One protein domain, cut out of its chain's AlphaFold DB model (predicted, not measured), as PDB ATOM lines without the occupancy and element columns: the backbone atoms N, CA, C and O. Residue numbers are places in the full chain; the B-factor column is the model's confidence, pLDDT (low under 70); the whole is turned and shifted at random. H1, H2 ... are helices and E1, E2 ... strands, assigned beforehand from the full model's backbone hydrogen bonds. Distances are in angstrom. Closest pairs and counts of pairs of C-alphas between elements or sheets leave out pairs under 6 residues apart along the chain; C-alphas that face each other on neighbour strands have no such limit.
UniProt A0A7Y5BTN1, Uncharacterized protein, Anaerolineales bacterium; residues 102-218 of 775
ATOM      1  N   GLN A 102      23.522 -16.805  20.530       70.81
ATOM      2  CA  GLN A 102      23.022 -18.048  19.937       70.81
ATOM      3  C   GLN A 102      23.276 -19.246  20.862       70.81
ATOM      4  O   GLN A 102      22.477 -20.176  20.881       70.81
ATOM      5  N   VAL A 103      24.315 -19.198  21.703       72.00
ATOM      6  CA  VAL A 103      24.559 -20.236  22.719       72.00
ATOM      7  C   VAL A 103      23.501 -20.211  23.825       72.00
ATOM      8  O   VAL A 103      23.040 -21.266  24.243       72.00
ATOM      9  N   GLY A 104      23.037 -19.030  24.248       69.88
ATOM     10  CA  GLY A 104      21.903 -18.930  25.179       69.88
ATOM     11  C   GLY A 104      20.600 -19.512  24.614       69.88
ATOM     12  O   GLY A 104      19.805 -20.096  25.347       69.88
ATOM     13  N   GLN A 105      20.387 -19.404  23.298       70.00
ATOM     14  CA  GLN A 105      19.259 -20.063  22.629       70.00
ATOM     15  C   GLN A 105      19.428 -21.582  22.608       70.00
ATOM     16  O   GLN A 105      18.453 -22.293  22.843       70.00
ATOM     17  N   LEU A 106      20.651 -22.071  22.377       71.81
ATOM     18  CA  LEU A 106      20.963 -23.494  22.430       71.81
ATOM     19  C   LEU A 106      20.716 -24.075  23.828       71.81
ATOM     20  O   LEU A 106      20.001 -25.062  23.951       71.81
ATOM     21  N   THR A 107      21.240 -23.449  24.886       68.31
ATOM     22  CA  THR A 107      21.041 -23.936  26.261       68.31
ATOM     23  C   THR A 107      19.579 -23.872  26.690       68.31
ATOM     24  O   THR A 107      19.094 -24.793  27.342       68.31
ATOM     25  N   HIS A 108      18.843 -22.832  26.287       69.31
ATOM     26  CA  HIS A 108      17.403 -22.757  26.527       69.31
ATOM     27  C   HIS A 108      16.624 -23.847  25.780       69.31
ATOM     28  O   HIS A 108      15.704 -24.439  26.343       69.31
ATOM     29  N   PHE A 109      16.988 -24.120  24.525       66.06
ATOM     30  CA  PHE A 109      16.375 -25.188  23.745       66.06
ATOM     31  C   PHE A 109      16.606 -26.551  24.402       66.06
ATOM     32  O   PHE A 109      15.638 -27.258  24.679       66.06
ATOM     33  N   LEU A 110      17.866 -26.855  24.719       66.06
ATOM     34  CA  LEU A 110      18.286 -28.068  25.413       66.06
ATOM     35  C   LEU A 110      17.498 -28.267  26.728       66.06
ATOM     36  O   LEU A 110      17.009 -29.358  26.997       66.06
ATOM     37  N   GLN A 111      17.242 -27.193  27.481       63.25
ATOM     38  CA  GLN A 111      16.394 -27.236  28.683       63.25
ATOM     39  C   GLN A 111      14.912 -27.478  28.445       63.25
ATOM     40  O   GLN A 111      14.229 -27.982  29.338       63.25
ATOM     41  N   SER A 112      14.395 -27.032  27.304       57.97
ATOM     42  CA  SER A 112      12.975 -27.120  26.972       57.97
ATOM     43  C   SER A 112      12.568 -28.458  26.352       57.97
ATOM     44  O   SER A 112      11.372 -28.693  26.181       57.97
ATOM     45  N   GLY A 113      13.538 -29.313  26.018       55.50
ATOM     46  CA  GLY A 113      13.293 -30.636  25.459       55.50
ATOM     47  C   GLY A 113      12.595 -31.585  26.446       55.50
ATOM     48  O   GLY A 113      12.960 -31.651  27.617       55.50
ATOM     49  N   GLU A 114      11.568 -32.299  25.969       51.50
ATOM     50  CA  GLU A 114      10.998 -33.502  26.606       51.50
ATOM     51  C   GLU A 114      12.050 -34.617  26.781       51.50
ATOM     52  O   GLU A 114      13.086 -34.588  26.148       51.50
ATOM     53  N   GLU A 115      11.807 -35.604  27.639       48.66
ATOM     54  CA  GLU A 115      12.804 -36.492  28.273       48.66
ATOM     55  C   GLU A 115      13.681 -37.401  27.363       48.66
ATOM     56  O   GLU A 115      14.496 -38.164  27.878       48.66
ATOM     57  N   ASP A 116      13.597 -37.286  26.032       50.50
ATOM     58  CA  ASP A 116      14.170 -38.233  25.058       50.50
ATOM     59  C   ASP A 116      15.371 -37.710  24.223       50.50
ATOM     60  O   ASP A 116      15.919 -38.453  23.408       50.50
ATOM     61  N   TYR A 117      15.836 -36.462  24.405       50.44
ATOM     62  CA  TYR A 117      16.931 -35.886  23.578       50.44
ATOM     63  C   TYR A 117      18.327 -36.459  23.867       50.44
ATOM     64  O   TYR A 117      19.220 -36.372  23.024       50.44
ATOM     65  N   ASP A 118      18.526 -37.044  25.046       48.19
ATOM     66  CA  ASP A 118      19.848 -37.378  25.591       48.19
ATOM     67  C   ASP A 118      20.613 -38.464  24.831       48.19
ATOM     68  O   ASP A 118      21.816 -38.621  25.032       48.19
ATOM     69  N   PHE A 119      19.937 -39.217  23.964       46.31
ATOM     70  CA  PHE A 119      20.528 -40.367  23.283       46.31
ATOM     71  C   PHE A 119      21.030 -40.074  21.867       46.31
ATOM     72  O   PHE A 119      21.775 -40.890  21.326       46.31
ATOM     73  N   TYR A 120      20.661 -38.937  21.268       50.28
ATOM     74  CA  TYR A 120      20.798 -38.757  19.815       50.28
ATOM     75  C   TYR A 120      21.664 -37.572  19.374       50.28
ATOM     76  O   TYR A 120      22.059 -37.527  18.210       50.28
ATOM     77  N   VAL A 121      22.021 -36.648  20.274       54.84
ATOM     78  CA  VAL A 121      22.881 -35.503  19.931       54.84
ATOM     79  C   VAL A 121      24.348 -35.810  20.240       54.84
ATOM     80  O   VAL A 121      24.676 -36.365  21.289       54.84
ATOM     81  N   ASN A 122      25.263 -35.424  19.345       62.69
ATOM     82  CA  ASN A 122      26.699 -35.608  19.560       62.69
ATOM     83  C   ASN A 122      27.193 -34.738  20.734       62.69
ATOM     84  O   ASN A 122      27.342 -33.516  20.635       62.69
ATOM     85  N   SER A 123      27.460 -35.410  21.850       70.25
ATOM     86  CA  SER A 123      27.793 -34.814  23.141       70.25
ATOM     87  C   SER A 123      29.075 -33.973  23.132       70.25
ATOM     88  O   SER A 123      29.123 -32.951  23.815       70.25
ATOM     89  N   GLN A 124      30.083 -34.334  22.325       72.88
ATOM     90  CA  GLN A 124      31.348 -33.590  22.247       72.88
ATOM     91  C   GLN A 124      31.130 -32.169  21.731       72.88
ATOM     92  O   GLN A 124      31.679 -31.218  22.274       72.88
ATOM     93  N   VAL A 125      30.313 -31.996  20.694       71.75
ATOM     94  CA  VAL A 125      30.137 -30.674  20.077       71.75
ATOM     95  C   VAL A 125      29.298 -29.745  20.926       71.75
ATOM     96  O   VAL A 125      29.584 -28.549  20.974       71.75
ATOM     97  N   ILE A 126      28.306 -30.287  21.634       75.44
ATOM     98  CA  ILE A 126      27.621 -29.527  22.678       75.44
ATOM     99  C   ILE A 126      28.656 -29.027  23.690       75.44
ATOM    100  O   ILE A 126      28.697 -27.830  23.972       75.44
ATOM    101  N   VAL A 127      29.537 -29.906  24.176       80.31
ATOM    102  CA  VAL A 127      30.597 -29.518  25.112       80.31
ATOM    103  C   VAL A 127      31.532 -28.474  24.514       80.31
ATOM    104  O   VAL A 127      31.777 -27.474  25.178       80.31
ATOM    105  N   ASP A 128      31.987 -28.610  23.269       80.06
ATOM    106  CA  ASP A 128      32.872 -27.634  22.622       80.06
ATOM    107  C   ASP A 128      32.227 -26.242  22.524       80.06
ATOM    108  O   ASP A 128      32.853 -25.234  22.864       80.06
ATOM    109  N   ILE A 129      30.956 -26.182  22.105       80.31
ATOM    110  CA  ILE A 129      30.189 -24.935  21.986       80.31
ATOM    111  C   ILE A 129      30.013 -24.280  23.362       80.31
ATOM    112  O   ILE A 129      30.256 -23.081  23.518       80.31
ATOM    113  N   LEU A 130      29.600 -25.053  24.370       83.81
ATOM    114  CA  LEU A 130      29.378 -24.553  25.731       83.81
ATOM    115  C   LEU A 130      30.687 -24.138  26.408       83.81
ATOM    116  O   LEU A 130      30.738 -23.134  27.117       83.81
ATOM    117  N   SER A 131      31.751 -24.890  26.156       87.25
ATOM    118  CA  SER A 131      33.100 -24.644  26.641       87.25
ATOM    119  C   SER A 131      33.652 -23.322  26.119       87.25
ATOM    120  O   SER A 131      34.127 -22.491  26.900       87.25
ATOM    121  N   GLU A 132      33.506 -23.071  24.817       85.56
ATOM    122  CA  GLU A 132      33.869 -21.792  24.211       85.56
ATOM    123  C   GLU A 132      33.009 -20.642  24.755       85.56
ATOM    124  O   GLU A 132      33.519 -19.558  25.048       85.56
ATOM    125  N   ALA A 133      31.715 -20.875  24.972       84.56
ATOM    126  CA  ALA A 133      30.824 -19.855  25.507       84.56
ATOM    127  C   ALA A 133      31.166 -19.451  26.947       84.56
ATOM    128  O   ALA A 133      31.208 -18.259  27.263       84.56
ATOM    129  N   ALA A 134      31.454 -20.424  27.816       88.44
ATOM    130  CA  ALA A 134      31.914 -20.179  29.178       88.44
ATOM    131  C   ALA A 134      33.232 -19.385  29.183       88.44
ATOM    132  O   ALA A 134      33.344 -18.369  29.877       88.44
ATOM    133  N   TYR A 135      34.195 -19.780  28.344       90.75
ATOM    134  CA  TYR A 135      35.468 -19.075  28.185       90.75
ATOM    135  C   TYR A 135      35.283 -17.610  27.753       90.75
ATOM    136  O   TYR A 135      35.799 -16.686  28.396       90.75
ATOM    137  N   GLN A 136      34.504 -17.370  26.695       88.00
ATOM    138  CA  GLN A 136      34.221 -16.017  26.216       88.00
ATOM    139  C   GLN A 136      33.468 -15.192  27.264       88.00
ATOM    140  O   GLN A 136      33.771 -14.007  27.441       88.00
ATOM    141  N   TYR A 137      32.525 -15.798  27.993       88.50
ATOM    142  CA  TYR A 137      31.787 -15.124  29.055       88.50
ATOM    143  C   TYR A 137      32.717 -14.601  30.154       88.50
ATOM    144  O   TYR A 137      32.600 -13.429  30.538       88.50
ATOM    145  N   PHE A 138      33.658 -15.427  30.629       91.81
ATOM    146  CA  PHE A 138      34.608 -15.023  31.668       91.81
ATOM    147  C   PHE A 138      35.446 -13.816  31.241       91.81
ATOM    148  O   PHE A 138      35.626 -12.877  32.023       91.81
ATOM    149  N   ASN A 139      35.877 -13.789  29.980       91.81
ATOM    150  CA  ASN A 139      36.677 -12.703  29.423       91.81
ATOM    151  C   ASN A 139      35.885 -11.419  29.164       91.81
ATOM    152  O   ASN A 139      36.307 -10.335  29.571       91.81
ATOM    153  N   LEU A 140      34.723 -11.512  28.518       89.31
ATOM    154  CA  LEU A 140      33.928 -10.336  28.152       89.31
ATOM    155  C   LEU A 140      33.359  -9.608  29.376       89.31
ATOM    156  O   LEU A 140      33.187  -8.387  29.338       89.31
ATOM    157  N   ASN A 141      33.103 -10.335  30.466       87.88
ATOM    158  CA  ASN A 141      32.519  -9.779  31.686       87.88
ATOM    159  C   ASN A 141      33.546  -9.465  32.786       87.88
ATOM    160  O   ASN A 141      33.152  -8.986  33.848       87.88
ATOM    161  N   ASN A 142      34.848  -9.677  32.544       87.44
ATOM    162  CA  ASN A 142      35.901  -9.599  33.570       87.44
ATOM    163  C   ASN A 142      35.536 -10.409  34.827       87.44
ATOM    164  O   ASN A 142      35.662  -9.920  35.956       87.44
ATOM    165  N   PHE A 143      35.011 -11.618  34.624       91.50
ATOM    166  CA  PHE A 143      34.592 -12.490  35.714       91.50
ATOM    167  C   PHE A 143      35.808 -12.866  36.571       91.50
ATOM    168  O   PHE A 143      36.888 -13.106  36.036       91.50
ATOM    169  N   LYS A 144      35.663 -12.906  37.899       92.88
ATOM    170  CA  LYS A 144      36.758 -13.264  38.812       92.88
ATOM    171  C   LYS A 144      36.495 -14.621  39.440       92.88
ATOM    172  O   LYS A 144      35.554 -14.752  40.214       92.88
ATOM    173  N   LEU A 145      37.326 -15.594  39.071       94.38
ATOM    174  CA  LEU A 145      37.343 -16.923  39.670       94.38
ATOM    175  C   LEU A 145      37.930 -16.840  41.084       94.38
ATOM    176  O   LEU A 145      38.791 -16.002  41.366       94.38
ATOM    177  N   VAL A 146      37.415 -17.674  41.983       95.00
ATOM    178  CA  VAL A 146      37.839 -17.742  43.385       95.00
ATOM    179  C   VAL A 146      37.974 -19.210  43.772       95.00
ATOM    180  O   VAL A 146      37.139 -20.035  43.398       95.00
ATOM    181  N   ASP A 147      39.047 -19.545  44.487       94.81
ATOM    182  CA  ASP A 147      39.359 -20.932  44.833       94.81
ATOM    183  C   ASP A 147      38.264 -21.546  45.711       94.81
ATOM    184  O   ASP A 147      37.891 -20.982  46.743       94.81
ATOM    185  N   GLN A 148      37.767 -22.704  45.283       91.75
ATOM    186  CA  GLN A 148      36.714 -23.494  45.919       91.75
ATOM    187  C   GLN A 148      35.389 -22.736  46.113       91.75
ATOM    188  O   GLN A 148      34.615 -23.047  47.022       91.75
ATOM    189  N   GLU A 149      35.096 -21.751  45.258       93.69
ATOM    190  CA  GLU A 149      33.810 -21.052  45.251       93.69
ATOM    191  C   GLU A 149      32.935 -21.444  44.056       93.69
ATOM    192  O   GLU A 149      33.401 -21.632  42.929       93.69
ATOM    193  N   TRP A 150      31.631 -21.533  44.326       91.75
ATOM    194  CA  TRP A 150      30.616 -21.768  43.309       91.75
ATOM    195  C   TRP A 150      30.300 -20.488  42.534       91.75
ATOM    196  O   TRP A 150      30.132 -19.414  43.118       91.75
ATOM    197  N   TRP A 151      30.124 -20.621  41.225       92.00
ATOM    198  CA  TRP A 151      29.709 -19.559  40.317       92.00
ATOM    199  C   TRP A 151      28.489 -19.985  39.497       92.00
ATOM    200  O   TRP A 151      28.222 -21.172  39.311       92.00
ATOM    201  N   SER A 152      27.727 -19.007  39.007       90.00
ATOM    202  CA  SER A 152      26.601 -19.250  38.106       90.00
ATOM    203  C   SER A 152      26.370 -18.089  37.143       90.00
ATOM    204  O   SER A 152      26.671 -16.929  37.436       90.00
ATOM    205  N   VAL A 153      25.832 -18.421  35.974       85.50
ATOM    206  CA  VAL A 153      25.478 -17.508  34.891       85.50
ATOM    207  C   VAL A 153      24.079 -17.866  34.408       85.50
ATOM    208  O   VAL A 153      23.898 -18.734  33.556       85.50
ATOM    209  N   GLU A 154      23.076 -17.196  34.976       81.06
ATOM    210  CA  GLU A 154      21.660 -17.509  34.732       81.06
ATOM    211  C   GLU A 154      21.268 -17.405  33.249       81.06
ATOM    212  O   GLU A 154      20.488 -18.225  32.780       81.06
ATOM    213  N   GLU A 155      21.828 -16.446  32.498       76.44
ATOM    214  CA  GLU A 155      21.496 -16.209  31.079       76.44
ATOM    215  C   GLU A 155      21.847 -17.392  30.165       76.44
ATOM    216  O   GLU A 155      21.178 -17.609  29.158       76.44
ATOM    217  N   TYR A 156      22.858 -18.177  30.538       75.25
ATOM    218  CA  TYR A 156      23.287 -19.359  29.789       75.25
ATOM    219  C   TYR A 156      23.019 -20.661  30.542       75.25
ATOM    220  O   TYR A 156      23.404 -21.723  30.062       75.25
ATOM    221  N   TYR A 157      22.383 -20.585  31.714       80.38
ATOM    222  CA  TYR A 157      22.144 -21.718  32.605       80.38
ATOM    223  C   TYR A 157      23.399 -22.535  32.942       80.38
ATOM    224  O   TYR A 157      23.324 -23.753  33.112       80.38
ATOM    225  N   MET A 158      24.541 -21.855  33.046       87.25
ATOM    226  CA  MET A 158      25.819 -22.454  33.420       87.25
ATOM    227  C   MET A 158      26.106 -22.200  34.897       87.25
ATOM    228  O   MET A 158      25.828 -21.115  35.409       87.25
ATOM    229  N   TYR A 159      26.678 -23.172  35.591       90.12
ATOM    230  CA  TYR A 159      27.125 -23.041  36.972       90.12
ATOM    231  C   TYR A 159      28.248 -24.030  37.266       90.12
ATOM    232  O   TYR A 159      28.427 -24.990  36.535       90.12
ATOM    233  N   GLY A 160      29.005 -23.832  38.334       91.00
ATOM    234  CA  GLY A 160      30.058 -24.775  38.691       91.00
ATOM    235  C   GLY A 160      30.951 -24.259  39.796       91.00
ATOM    236  O   GLY A 160      30.598 -23.302  40.482       91.00
ATOM    237  N   ILE A 161      32.106 -24.891  39.960       92.19
ATOM    238  CA  ILE A 161      33.107 -24.561  40.975       92.19
ATOM    239  C   ILE A 161      34.467 -24.360  40.305       92.19
ATOM    240  O   ILE A 161      34.771 -24.985  39.288       92.19
ATOM    241  N   SER A 162      35.274 -23.455  40.849       94.19
ATOM    242  CA  SER A 162      36.650 -23.227  40.404       94.19
ATOM    243  C   SER A 162      37.654 -23.660  41.461       94.19
ATOM    244  O   SER A 162      37.454 -23.406  42.643       94.19
ATOM    245  N   TYR A 163      38.758 -24.253  41.024       94.62
ATOM    246  CA  TYR A 163      39.898 -24.634  41.846       94.62
ATOM    247  C   TYR A 163      41.129 -23.893  41.345       94.62
ATOM    248  O   TYR A 163      41.411 -23.899  40.145       94.62
ATOM    249  N   GLN A 164      41.855 -23.252  42.254       95.12
ATOM    250  CA  GLN A 164      43.167 -22.716  41.941       95.12
ATOM    251  C   GLN A 164      44.156 -23.878  41.849       95.12
ATOM    252  O   GLN A 164      44.258 -24.698  42.763       95.12
ATOM    253  N   VAL A 165      44.872 -23.947  40.735       94.94
ATOM    254  CA  VAL A 165      45.852 -24.991  40.434       94.94
ATOM    255  C   VAL A 165      47.181 -24.344  40.053       94.94
ATOM    256  O   VAL A 165      47.245 -23.143  39.833       94.94
ATOM    257  N   GLU A 166      48.234 -25.145  40.018       94.56
ATOM    258  CA  GLU A 166      49.588 -24.759  39.613       94.56
ATOM    259  C   GLU A 166      50.038 -25.734  38.522       94.56
ATOM    260  O   GLU A 166      50.163 -26.925  38.807       94.56
ATOM    261  N   ILE A 167      50.230 -25.278  37.284       91.88
ATOM    262  CA  ILE A 167      50.443 -26.163  36.115       91.88
ATOM    263  C   ILE A 167      51.658 -25.791  35.255       91.88
ATOM    264  O   ILE A 167      52.152 -26.640  34.516       91.88
ATOM    265  N   ASP A 168      52.229 -24.593  35.397       88.19
ATOM    266  CA  ASP A 168      53.385 -24.159  34.598       88.19
ATOM    267  C   ASP A 168      54.538 -23.522  35.410       88.19
ATOM    268  O   ASP A 168      55.625 -23.276  34.865       88.19
ATOM    269  N   ARG A 169      54.371 -23.371  36.733       87.38
ATOM    270  CA  ARG A 169      55.297 -22.772  37.714       87.38
ATOM    271  C   ARG A 169      55.582 -21.298  37.489       87.38
ATOM    272  O   ARG A 169      56.660 -20.818  37.889       87.38
ATOM    273  N   ASP A 170      54.687 -20.589  36.818       86.38
ATOM    274  CA  ASP A 170      54.800 -19.150  36.690       86.38
ATOM    275  C   ASP A 170      54.267 -18.421  37.955       86.38
ATOM    276  O   ASP A 170      54.363 -18.938  39.068       86.38
ATOM    277  N   GLN A 171      53.947 -17.128  37.868       81.75
ATOM    278  CA  GLN A 171      53.420 -16.356  39.014       81.75
ATOM    279  C   GLN A 171      51.950 -15.962  38.833       81.75
ATOM    280  O   GLN A 171      51.417 -15.217  39.664       81.75
ATOM    281  N   GLY A 172      51.359 -16.359  37.711       85.00
ATOM    282  CA  GLY A 172      49.955 -16.249  37.391       85.00
ATOM    283  C   GLY A 172      49.113 -17.094  38.334       85.00
ATOM    284  O   GLY A 172      49.612 -17.753  39.245       85.00
ATOM    285  N   SER A 173      47.802 -16.939  38.196       92.75
ATOM    286  CA  SER A 173      46.874 -17.875  38.819       92.75
ATOM    287  C   SER A 173      46.328 -18.751  37.712       92.75
ATOM    288  O   SER A 173      45.725 -18.236  36.765       92.75
ATOM    289  N   GLU A 174      46.467 -20.057  37.865       94.62
ATOM    290  CA  GLU A 174      45.855 -21.023  36.972       94.62
ATOM    291  C   GLU A 174      44.624 -21.630  37.639       94.62
ATOM    292  O   GLU A 174      44.511 -21.738  38.865       94.62
ATOM    293  N   TRP A 175      43.648 -21.981  36.811       95.69
ATOM    294  CA  TRP A 175      42.324 -22.364  37.260       95.69
ATOM    295  C   TRP A 175      41.862 -23.626  36.552       95.69
ATOM    296  O   TRP A 175      41.862 -23.703  35.323       95.69
ATOM    297  N   LEU A 176      41.391 -24.576  37.349       94.44
ATOM    298  CA  LEU A 176      40.557 -25.676  36.902       94.44
ATOM    299  C   LEU A 176      39.103 -25.325  37.217       94.44
ATOM    300  O   LEU A 176      38.743 -25.139  38.379       94.44
ATOM    301  N   VAL A 177      38.260 -25.218  36.197       93.69
ATOM    302  CA  VAL A 177      36.873 -24.771  36.350       93.69
ATOM    303  C   VAL A 177      35.930 -25.868  35.885       93.69
ATOM    304  O   VAL A 177      35.918 -26.212  34.706       93.69
ATOM    305  N   GLN A 178      35.117 -26.387  36.802       91.56
ATOM    306  CA  GLN A 178      33.986 -27.229  36.439       91.56
ATOM    307  C   GLN A 178      32.891 -26.346  35.851       91.56
ATOM    308  O   GLN A 178      32.527 -25.336  36.456       91.56
ATOM    309  N   VAL A 179      32.339 -26.740  34.710       90.25
ATOM    310  CA  VAL A 179      31.161 -26.119  34.112       90.25
ATOM    311  C   VAL A 179      30.069 -27.168  34.019       90.25
ATOM    312  O   VAL A 179      30.224 -28.178  33.345       90.25
ATOM    313  N   ASN A 180      28.958 -26.893  34.686       86.88
ATOM    314  CA  ASN A 180      27.726 -27.652  34.629       86.88
ATOM    315  C   ASN A 180      26.651 -26.818  33.924       86.88
ATOM    316  O   ASN A 180      26.563 -25.604  34.134       86.88
ATOM    317  N   THR A 181      25.805 -27.451  33.122       80.00
ATOM    318  CA  THR A 181      24.582 -26.837  32.592       80.00
ATOM    319  C   THR A 181      23.342 -27.418  33.255       80.00
ATOM    320  O   THR A 181      23.362 -28.528  33.791       80.00
ATOM    321  N   GLY A 182      22.232 -26.672  33.207       70.19
ATOM    322  CA  GLY A 182      20.906 -27.249  33.466       70.19
ATOM    323  C   GLY A 182      20.551 -28.360  32.463       70.19
ATOM    324  O   GLY A 182      21.391 -28.749  31.662       70.19
ATOM    325  N   THR A 183      19.315 -28.861  32.491       55.94
ATOM    326  CA  THR A 183      18.866 -29.981  31.642       55.94
ATOM    327  C   THR A 183      19.110 -29.745  30.135       55.94
ATOM    328  O   THR A 183      18.890 -28.625  29.683       55.94
ATOM    329  N   PRO A 184      19.578 -30.747  29.361       58.19
ATOM    330  CA  PRO A 184      20.163 -31.990  29.830       58.19
ATOM    331  C   PRO A 184      21.493 -31.680  30.516       58.19
ATOM    332  O   PRO A 184      22.273 -30.843  30.049       58.19
ATOM    333  N   HIS A 185      21.728 -32.304  31.670       72.38
ATOM    334  CA  HIS A 185      22.890 -31.956  32.472       72.38
ATOM    335  C   HIS A 185      24.153 -32.225  31.652       72.38
ATOM    336  O   HIS A 185      24.373 -33.333  31.180       72.38
ATOM    337  N   THR A 186      24.969 -31.203  31.437       78.00
ATOM    338  CA  THR A 186      26.281 -31.337  30.800       78.00
ATOM    339  C   THR A 186      27.317 -30.904  31.819       78.00
ATOM    340  O   THR A 186      27.149 -29.840  32.404       78.00
ATOM    341  N   SER A 187      28.352 -31.707  32.061       83.56
ATOM    342  CA  SER A 187      29.477 -31.375  32.943       83.56
ATOM    343  C   SER A 187      30.788 -31.545  32.200       83.56
ATOM    344  O   SER A 187      31.042 -32.594  31.617       83.56
ATOM    345  N   PHE A 188      31.623 -30.516  32.209       88.50
ATOM    346  CA  PHE A 188      32.949 -30.542  31.601       88.50
ATOM    347  C   PHE A 188      33.910 -29.634  32.366       88.50
ATOM    348  O   PHE A 188      33.509 -28.869  33.248       88.50
ATOM    349  N   TRP A 189      35.190 -29.706  32.010       91.00
ATOM    350  CA  TRP A 189      36.260 -28.965  32.668       91.00
ATOM    351  C   TRP A 189      36.904 -27.950  31.723       91.00
ATOM    352  O   TRP A 189      37.100 -28.204  30.535       91.00
ATOM    353  N   LEU A 190      37.238 -26.780  32.262       93.06
ATOM    354  CA  LEU A 190      38.065 -25.772  31.609       93.06
ATOM    355  C   LEU A 190      39.366 -25.600  32.378       93.06
ATOM    356  O   LEU A 190      39.367 -25.540  33.607       93.06
ATOM    357  N   THR A 191      40.456 -25.428  31.640       94.81
ATOM    358  CA  THR A 191      41.764 -25.085  32.195       94.81
ATOM    359  C   THR A 191      42.153 -23.704  31.692       94.81
ATOM    360  O   THR A 191      42.175 -23.455  30.485       94.81
ATOM    361  N   LEU A 192      42.384 -22.775  32.619       95.50
ATOM    362  CA  LEU A 192      42.560 -21.357  32.320       95.50
ATOM    363  C   LEU A 192      43.807 -20.806  33.017       95.50
ATOM    364  O   LEU A 192      44.041 -21.116  34.178       95.50
ATOM    365  N   ASN A 193      44.543 -19.924  32.344       94.81
ATOM    366  CA  ASN A 193      45.616 -19.121  32.939       94.81
ATOM    367  C   ASN A 193      45.190 -17.641  32.981       94.81
ATOM    368  O   ASN A 193      44.785 -17.074  31.957       94.81
ATOM    369  N   GLU A 194      45.228 -17.024  34.168       94.56
ATOM    370  CA  GLU A 194      44.896 -15.613  34.378       94.56
ATOM    371  C   GLU A 194      46.050 -14.683  33.962       94.56
ATOM    372  O   GLU A 194      47.101 -14.582  34.596       94.56
ATOM    373  N   ASN A 195      45.798 -13.892  32.922       91.81
ATOM    374  CA  ASN A 195      46.701 -12.866  32.427       91.81
ATOM    375  C   ASN A 195      46.829 -11.684  33.408       91.81
ATOM    376  O   ASN A 195      45.941 -11.376  34.202       91.81
ATOM    377  N   GLN A 196      47.900 -10.895  33.261       88.75
ATOM    378  CA  GLN A 196      48.145  -9.700  34.089       88.75
ATOM    379  C   GLN A 196      47.050  -8.622  34.000       88.75
ATOM    380  O   GLN A 196      46.937  -7.786  34.900       88.75
ATOM    381  N   ASP A 197      46.283  -8.589  32.910       89.38
ATOM    382  CA  ASP A 197      45.149  -7.677  32.738       89.38
ATOM    383  C   ASP A 197      43.846  -8.208  33.362       89.38
ATOM    384  O   ASP A 197      42.840  -7.496  33.379       89.38
ATOM    385  N   GLY A 198      43.883  -9.413  33.940       87.94
ATOM    386  CA  GLY A 198      42.764 -10.075  34.591       87.94
ATOM    387  C   GLY A 198      41.842 -10.844  33.648       87.94
ATOM    388  O   GLY A 198      40.791 -11.279  34.117       87.94
ATOM    389  N   THR A 199      42.204 -10.962  32.365       93.31
ATOM    390  CA  THR A 199      41.574 -11.878  31.398       93.31
ATOM    391  C   THR A 199      42.159 -13.284  31.520       93.31
ATOM    392  O   THR A 199      43.180 -13.477  32.171       93.31
ATOM    393  N   TYR A 200      41.546 -14.264  30.869       94.94
ATOM    394  CA  TYR A 200      41.971 -15.657  30.862       94.94
ATOM    395  C   TYR A 200      42.422 -16.088  29.468       94.94
ATOM    396  O   TYR A 200      41.765 -15.815  28.456       94.94
ATOM    397  N   SER A 201      43.526 -16.819  29.421       93.69
ATOM    398  CA  SER A 201      43.915 -17.646  28.281       93.69
ATOM    399  C   SER A 201      43.501 -19.092  28.545       93.69
ATOM    400  O   SER A 201      43.506 -19.539  29.691       93.69
ATOM    401  N   ARG A 202      43.066 -19.797  27.499       92.50
ATOM    402  CA  ARG A 202      42.686 -21.207  27.593       92.50
ATOM    403  C   ARG A 202      43.923 -22.075  27.409       92.50
ATOM    404  O   ARG A 202      44.726 -21.803  26.519       92.50
ATOM    405  N   LEU A 203      44.036 -23.090  28.251       92.31
ATOM    406  CA  LEU A 203      45.032 -24.146  28.159       92.31
ATOM    407  C   LEU A 203      44.355 -25.449  27.730       92.31
ATOM    408  O   LEU A 203      43.122 -25.559  27.764       92.31
ATOM    409  N   ASP A 204      45.157 -26.421  27.314       87.94
ATOM    410  CA  ASP A 204      44.658 -27.717  26.881       87.94
ATOM    411  C   ASP A 204      44.031 -28.464  28.067       87.94
ATOM    412  O   ASP A 204      44.487 -28.394  29.210       87.94
ATOM    413  N   SER A 205      42.938 -29.175  27.809       84.31
ATOM    414  CA  SER A 205      42.282 -30.004  28.816       84.31
ATOM    415  C   SER A 205      41.844 -31.300  28.167       84.31
ATOM    416  O   SER A 205      40.976 -31.308  27.300       84.31
ATOM    417  N   SER A 206      42.479 -32.391  28.585       84.19
ATOM    418  CA  SER A 206      42.136 -33.750  28.157       84.19
ATOM    419  C   SER A 206      41.186 -34.446  29.138       84.19
ATOM    420  O   SER A 206      41.077 -35.667  29.114       84.19
ATOM    421  N   MET A 207      40.561 -33.688  30.044       84.69
ATOM    422  CA  MET A 207      39.659 -34.221  31.065       84.69
ATOM    423  C   MET A 207      38.340 -34.634  30.422       84.69
ATOM    424  O   MET A 207      37.816 -33.926  29.558       84.69
ATOM    425  N   SER A 208      37.783 -35.757  30.858       82.69
ATOM    426  CA  SER A 208      36.500 -36.205  30.325       82.69
ATOM    427  C   SER A 208      35.328 -35.288  30.712       82.69
ATOM    428  O   SER A 208      35.379 -34.489  31.653       82.69
ATOM    429  N   TYR A 209      34.255 -35.403  29.935       82.56
ATOM    430  CA  TYR A 209      33.005 -34.674  30.096       82.56
ATOM    431  C   TYR A 209      31.832 -35.659  30.171       82.56
ATOM    432  O   TYR A 209      31.945 -36.823  29.787       82.56
ATOM    433  N   GLN A 210      30.687 -35.186  30.650       75.56
ATOM    434  CA  GLN A 210      29.447 -35.949  30.745       75.56
ATOM    435  C   GLN A 210      28.298 -35.135  30.147       75.56
ATOM    436  O   GLN A 210      28.225 -33.928  30.362       75.56
ATOM    437  N   VAL A 211      27.393 -35.790  29.421       71.69
ATOM    438  CA  VAL A 211      26.155 -35.200  28.885       71.69
ATOM    439  C   VAL A 211      25.000 -36.157  29.190       71.69
ATOM    440  O   VAL A 211      25.130 -37.356  28.949       71.69
ATOM    441  N   GLY A 212      23.897 -35.641  29.732       68.19
ATOM    442  CA  GLY A 212      22.626 -36.347  29.922       68.19
ATOM    443  C   GLY A 212      22.033 -36.288  31.342       68.19
ATOM    444  O   GLY A 212      22.558 -35.646  32.245       68.19
ATOM    445  N   TYR A 213      20.922 -36.990  31.572       54.66
ATOM    446  CA  TYR A 213      20.083 -36.933  32.783       54.66
ATOM    447  C   TYR A 213      20.775 -37.300  34.103       54.66
ATOM    448  O   TYR A 213      20.257 -36.985  35.175       54.66
ATOM    449  N   PHE A 214      21.924 -37.973  34.049       55.44
ATOM    450  CA  PHE A 214      22.558 -38.584  35.220       55.44
ATOM    451  C   PHE A 214      23.958 -38.056  35.504       55.44
ATOM    452  O   PHE A 214      24.747 -38.735  36.163       55.44
ATOM    453  N   VAL A 215      24.261 -36.839  35.051       54.81
ATOM    454  CA  VAL A 215      25.448 -36.123  35.515       54.81
ATOM    455  C   VAL A 215      25.337 -35.943  37.023       54.81
ATOM    456  O   VAL A 215      24.559 -35.139  37.538       54.81
ATOM    457  N   THR A 216      26.120 -36.724  37.754       54.75
ATOM    458  CA  THR A 216      26.325 -36.477  39.172       54.75
ATOM    459  C   THR A 216      27.283 -35.302  39.290       54.75
ATOM    460  O   THR A 216      28.404 -35.395  38.794       54.75
ATOM    461  N   GLU A 217      26.867 -34.221  39.954       54.31
ATOM    462  CA  GLU A 217      27.777 -33.181  40.443       54.31
ATOM    463  C   GLU A 217      28.849 -33.869  41.294       54.31
ATOM    464  O   GLU A 217      28.604 -34.233  42.447       54.31
ATOM    465  N   LYS A 218      30.011 -34.155  40.709       60.97
ATOM    466  CA  LYS A 218      31.109 -34.787  41.429       60.97
ATOM    467  C   LYS A 218      32.322 -33.886  41.355       60.97
ATOM    468  O   LYS A 218      32.843 -33.578  40.286       60.97
TER     469      LYS A 218
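AT A GLANCE: This is residues 102 to 218 of the 775 residues of an uncharacterized protein of Anaerolineales bacterium (UniProt A0A7Y5BTN1). A single strongly twisted, curled sheet of five strands has the long helix H2 packed across one face, while a shorter helix, H1, sits beyond one end of the strands and only grazes the sheet. The link from H1 to H2 and the link from E2 to E3 lie at opposite ends of the long axis, and after E5 the last stretch, residues 206 to 218, folds back past the start of E4. The printed part has 117 residues with two named helices and then five named strands, in the order H1 H2 E1 E2 E3 E4 E5; the sheet has the same strand order and is antiparallel throughout. The class is mixed, helices and strands, and the whole is compact, with a radius of gyration of the C-alphas of 14.4 A and spans of 47 by 25 by 22 A.

HOW THE PARTS SIT: Strands E1, residues 149 to 153, E2, 158 to 165, E3, 174 to 181, E4, 186 to 194, and E5, 200 to 205, form a meander, each strand the antiparallel neighbour of the one before. E1 and E5 are the edge strands. In the hairpin E2 and E3, at 161 degrees, N 159 and O 180 are 2.8 A apart, within hydrogen-bond range. In the hairpin E3 and E4, at 156 degrees, N 177 and O 190 are 2.8 A apart. In the hairpin E1 and E2, at 145 degrees, N 151 and O 160 are 2.8 A apart. In the hairpin E4 and E5, at 126 degrees, N 201 and O 193 are 2.8 A apart. Residues 186 to 187 of E4 also pair, antiparallel, with residues 210 to 211. H2, residues 123 to 140, is on the sheet at a height of 7.3 A, over E3 and E4. It runs only just across the strands, at 62 degrees to E3 on the local plane. Its closest C-alphas to E4 are those of Val 127 and Phe 188, 7.0 A apart. H1, residues 102 to 112, only just touches H2, with 3 pairs of C-alphas within 8 A, at a steep tilt of 52 degrees, opposite ways; the closest C-alphas are those of Val 103 and Ala 133, 6.9 A apart, and H2 touches H1 with residues 129 to 133 alone. In H1 and H2 every O i to N i+4 pair is within hydrogen-bond range.

IN THESE COORDINATES: H1 begins at C-alpha 102 (23.022, -18.048, 19.937) and is 15.3 A long; H2 is 25.7 A long. E1 measures 13.8 A, E2 21.4 A, E3 22.5 A, E4 24.6 A and E5 14.5 A, ending at C-alpha 205 (42.282, -30.004, 28.816).

THE WHOLE: The two C-alphas farthest apart, those of Glu 114 and Gln 171, are 47.4 A from each other. The printed part has no cut and no long link. Confidence is under 70 at residue 104, residues 107 to 122, 183 to 184 and 212 to 218.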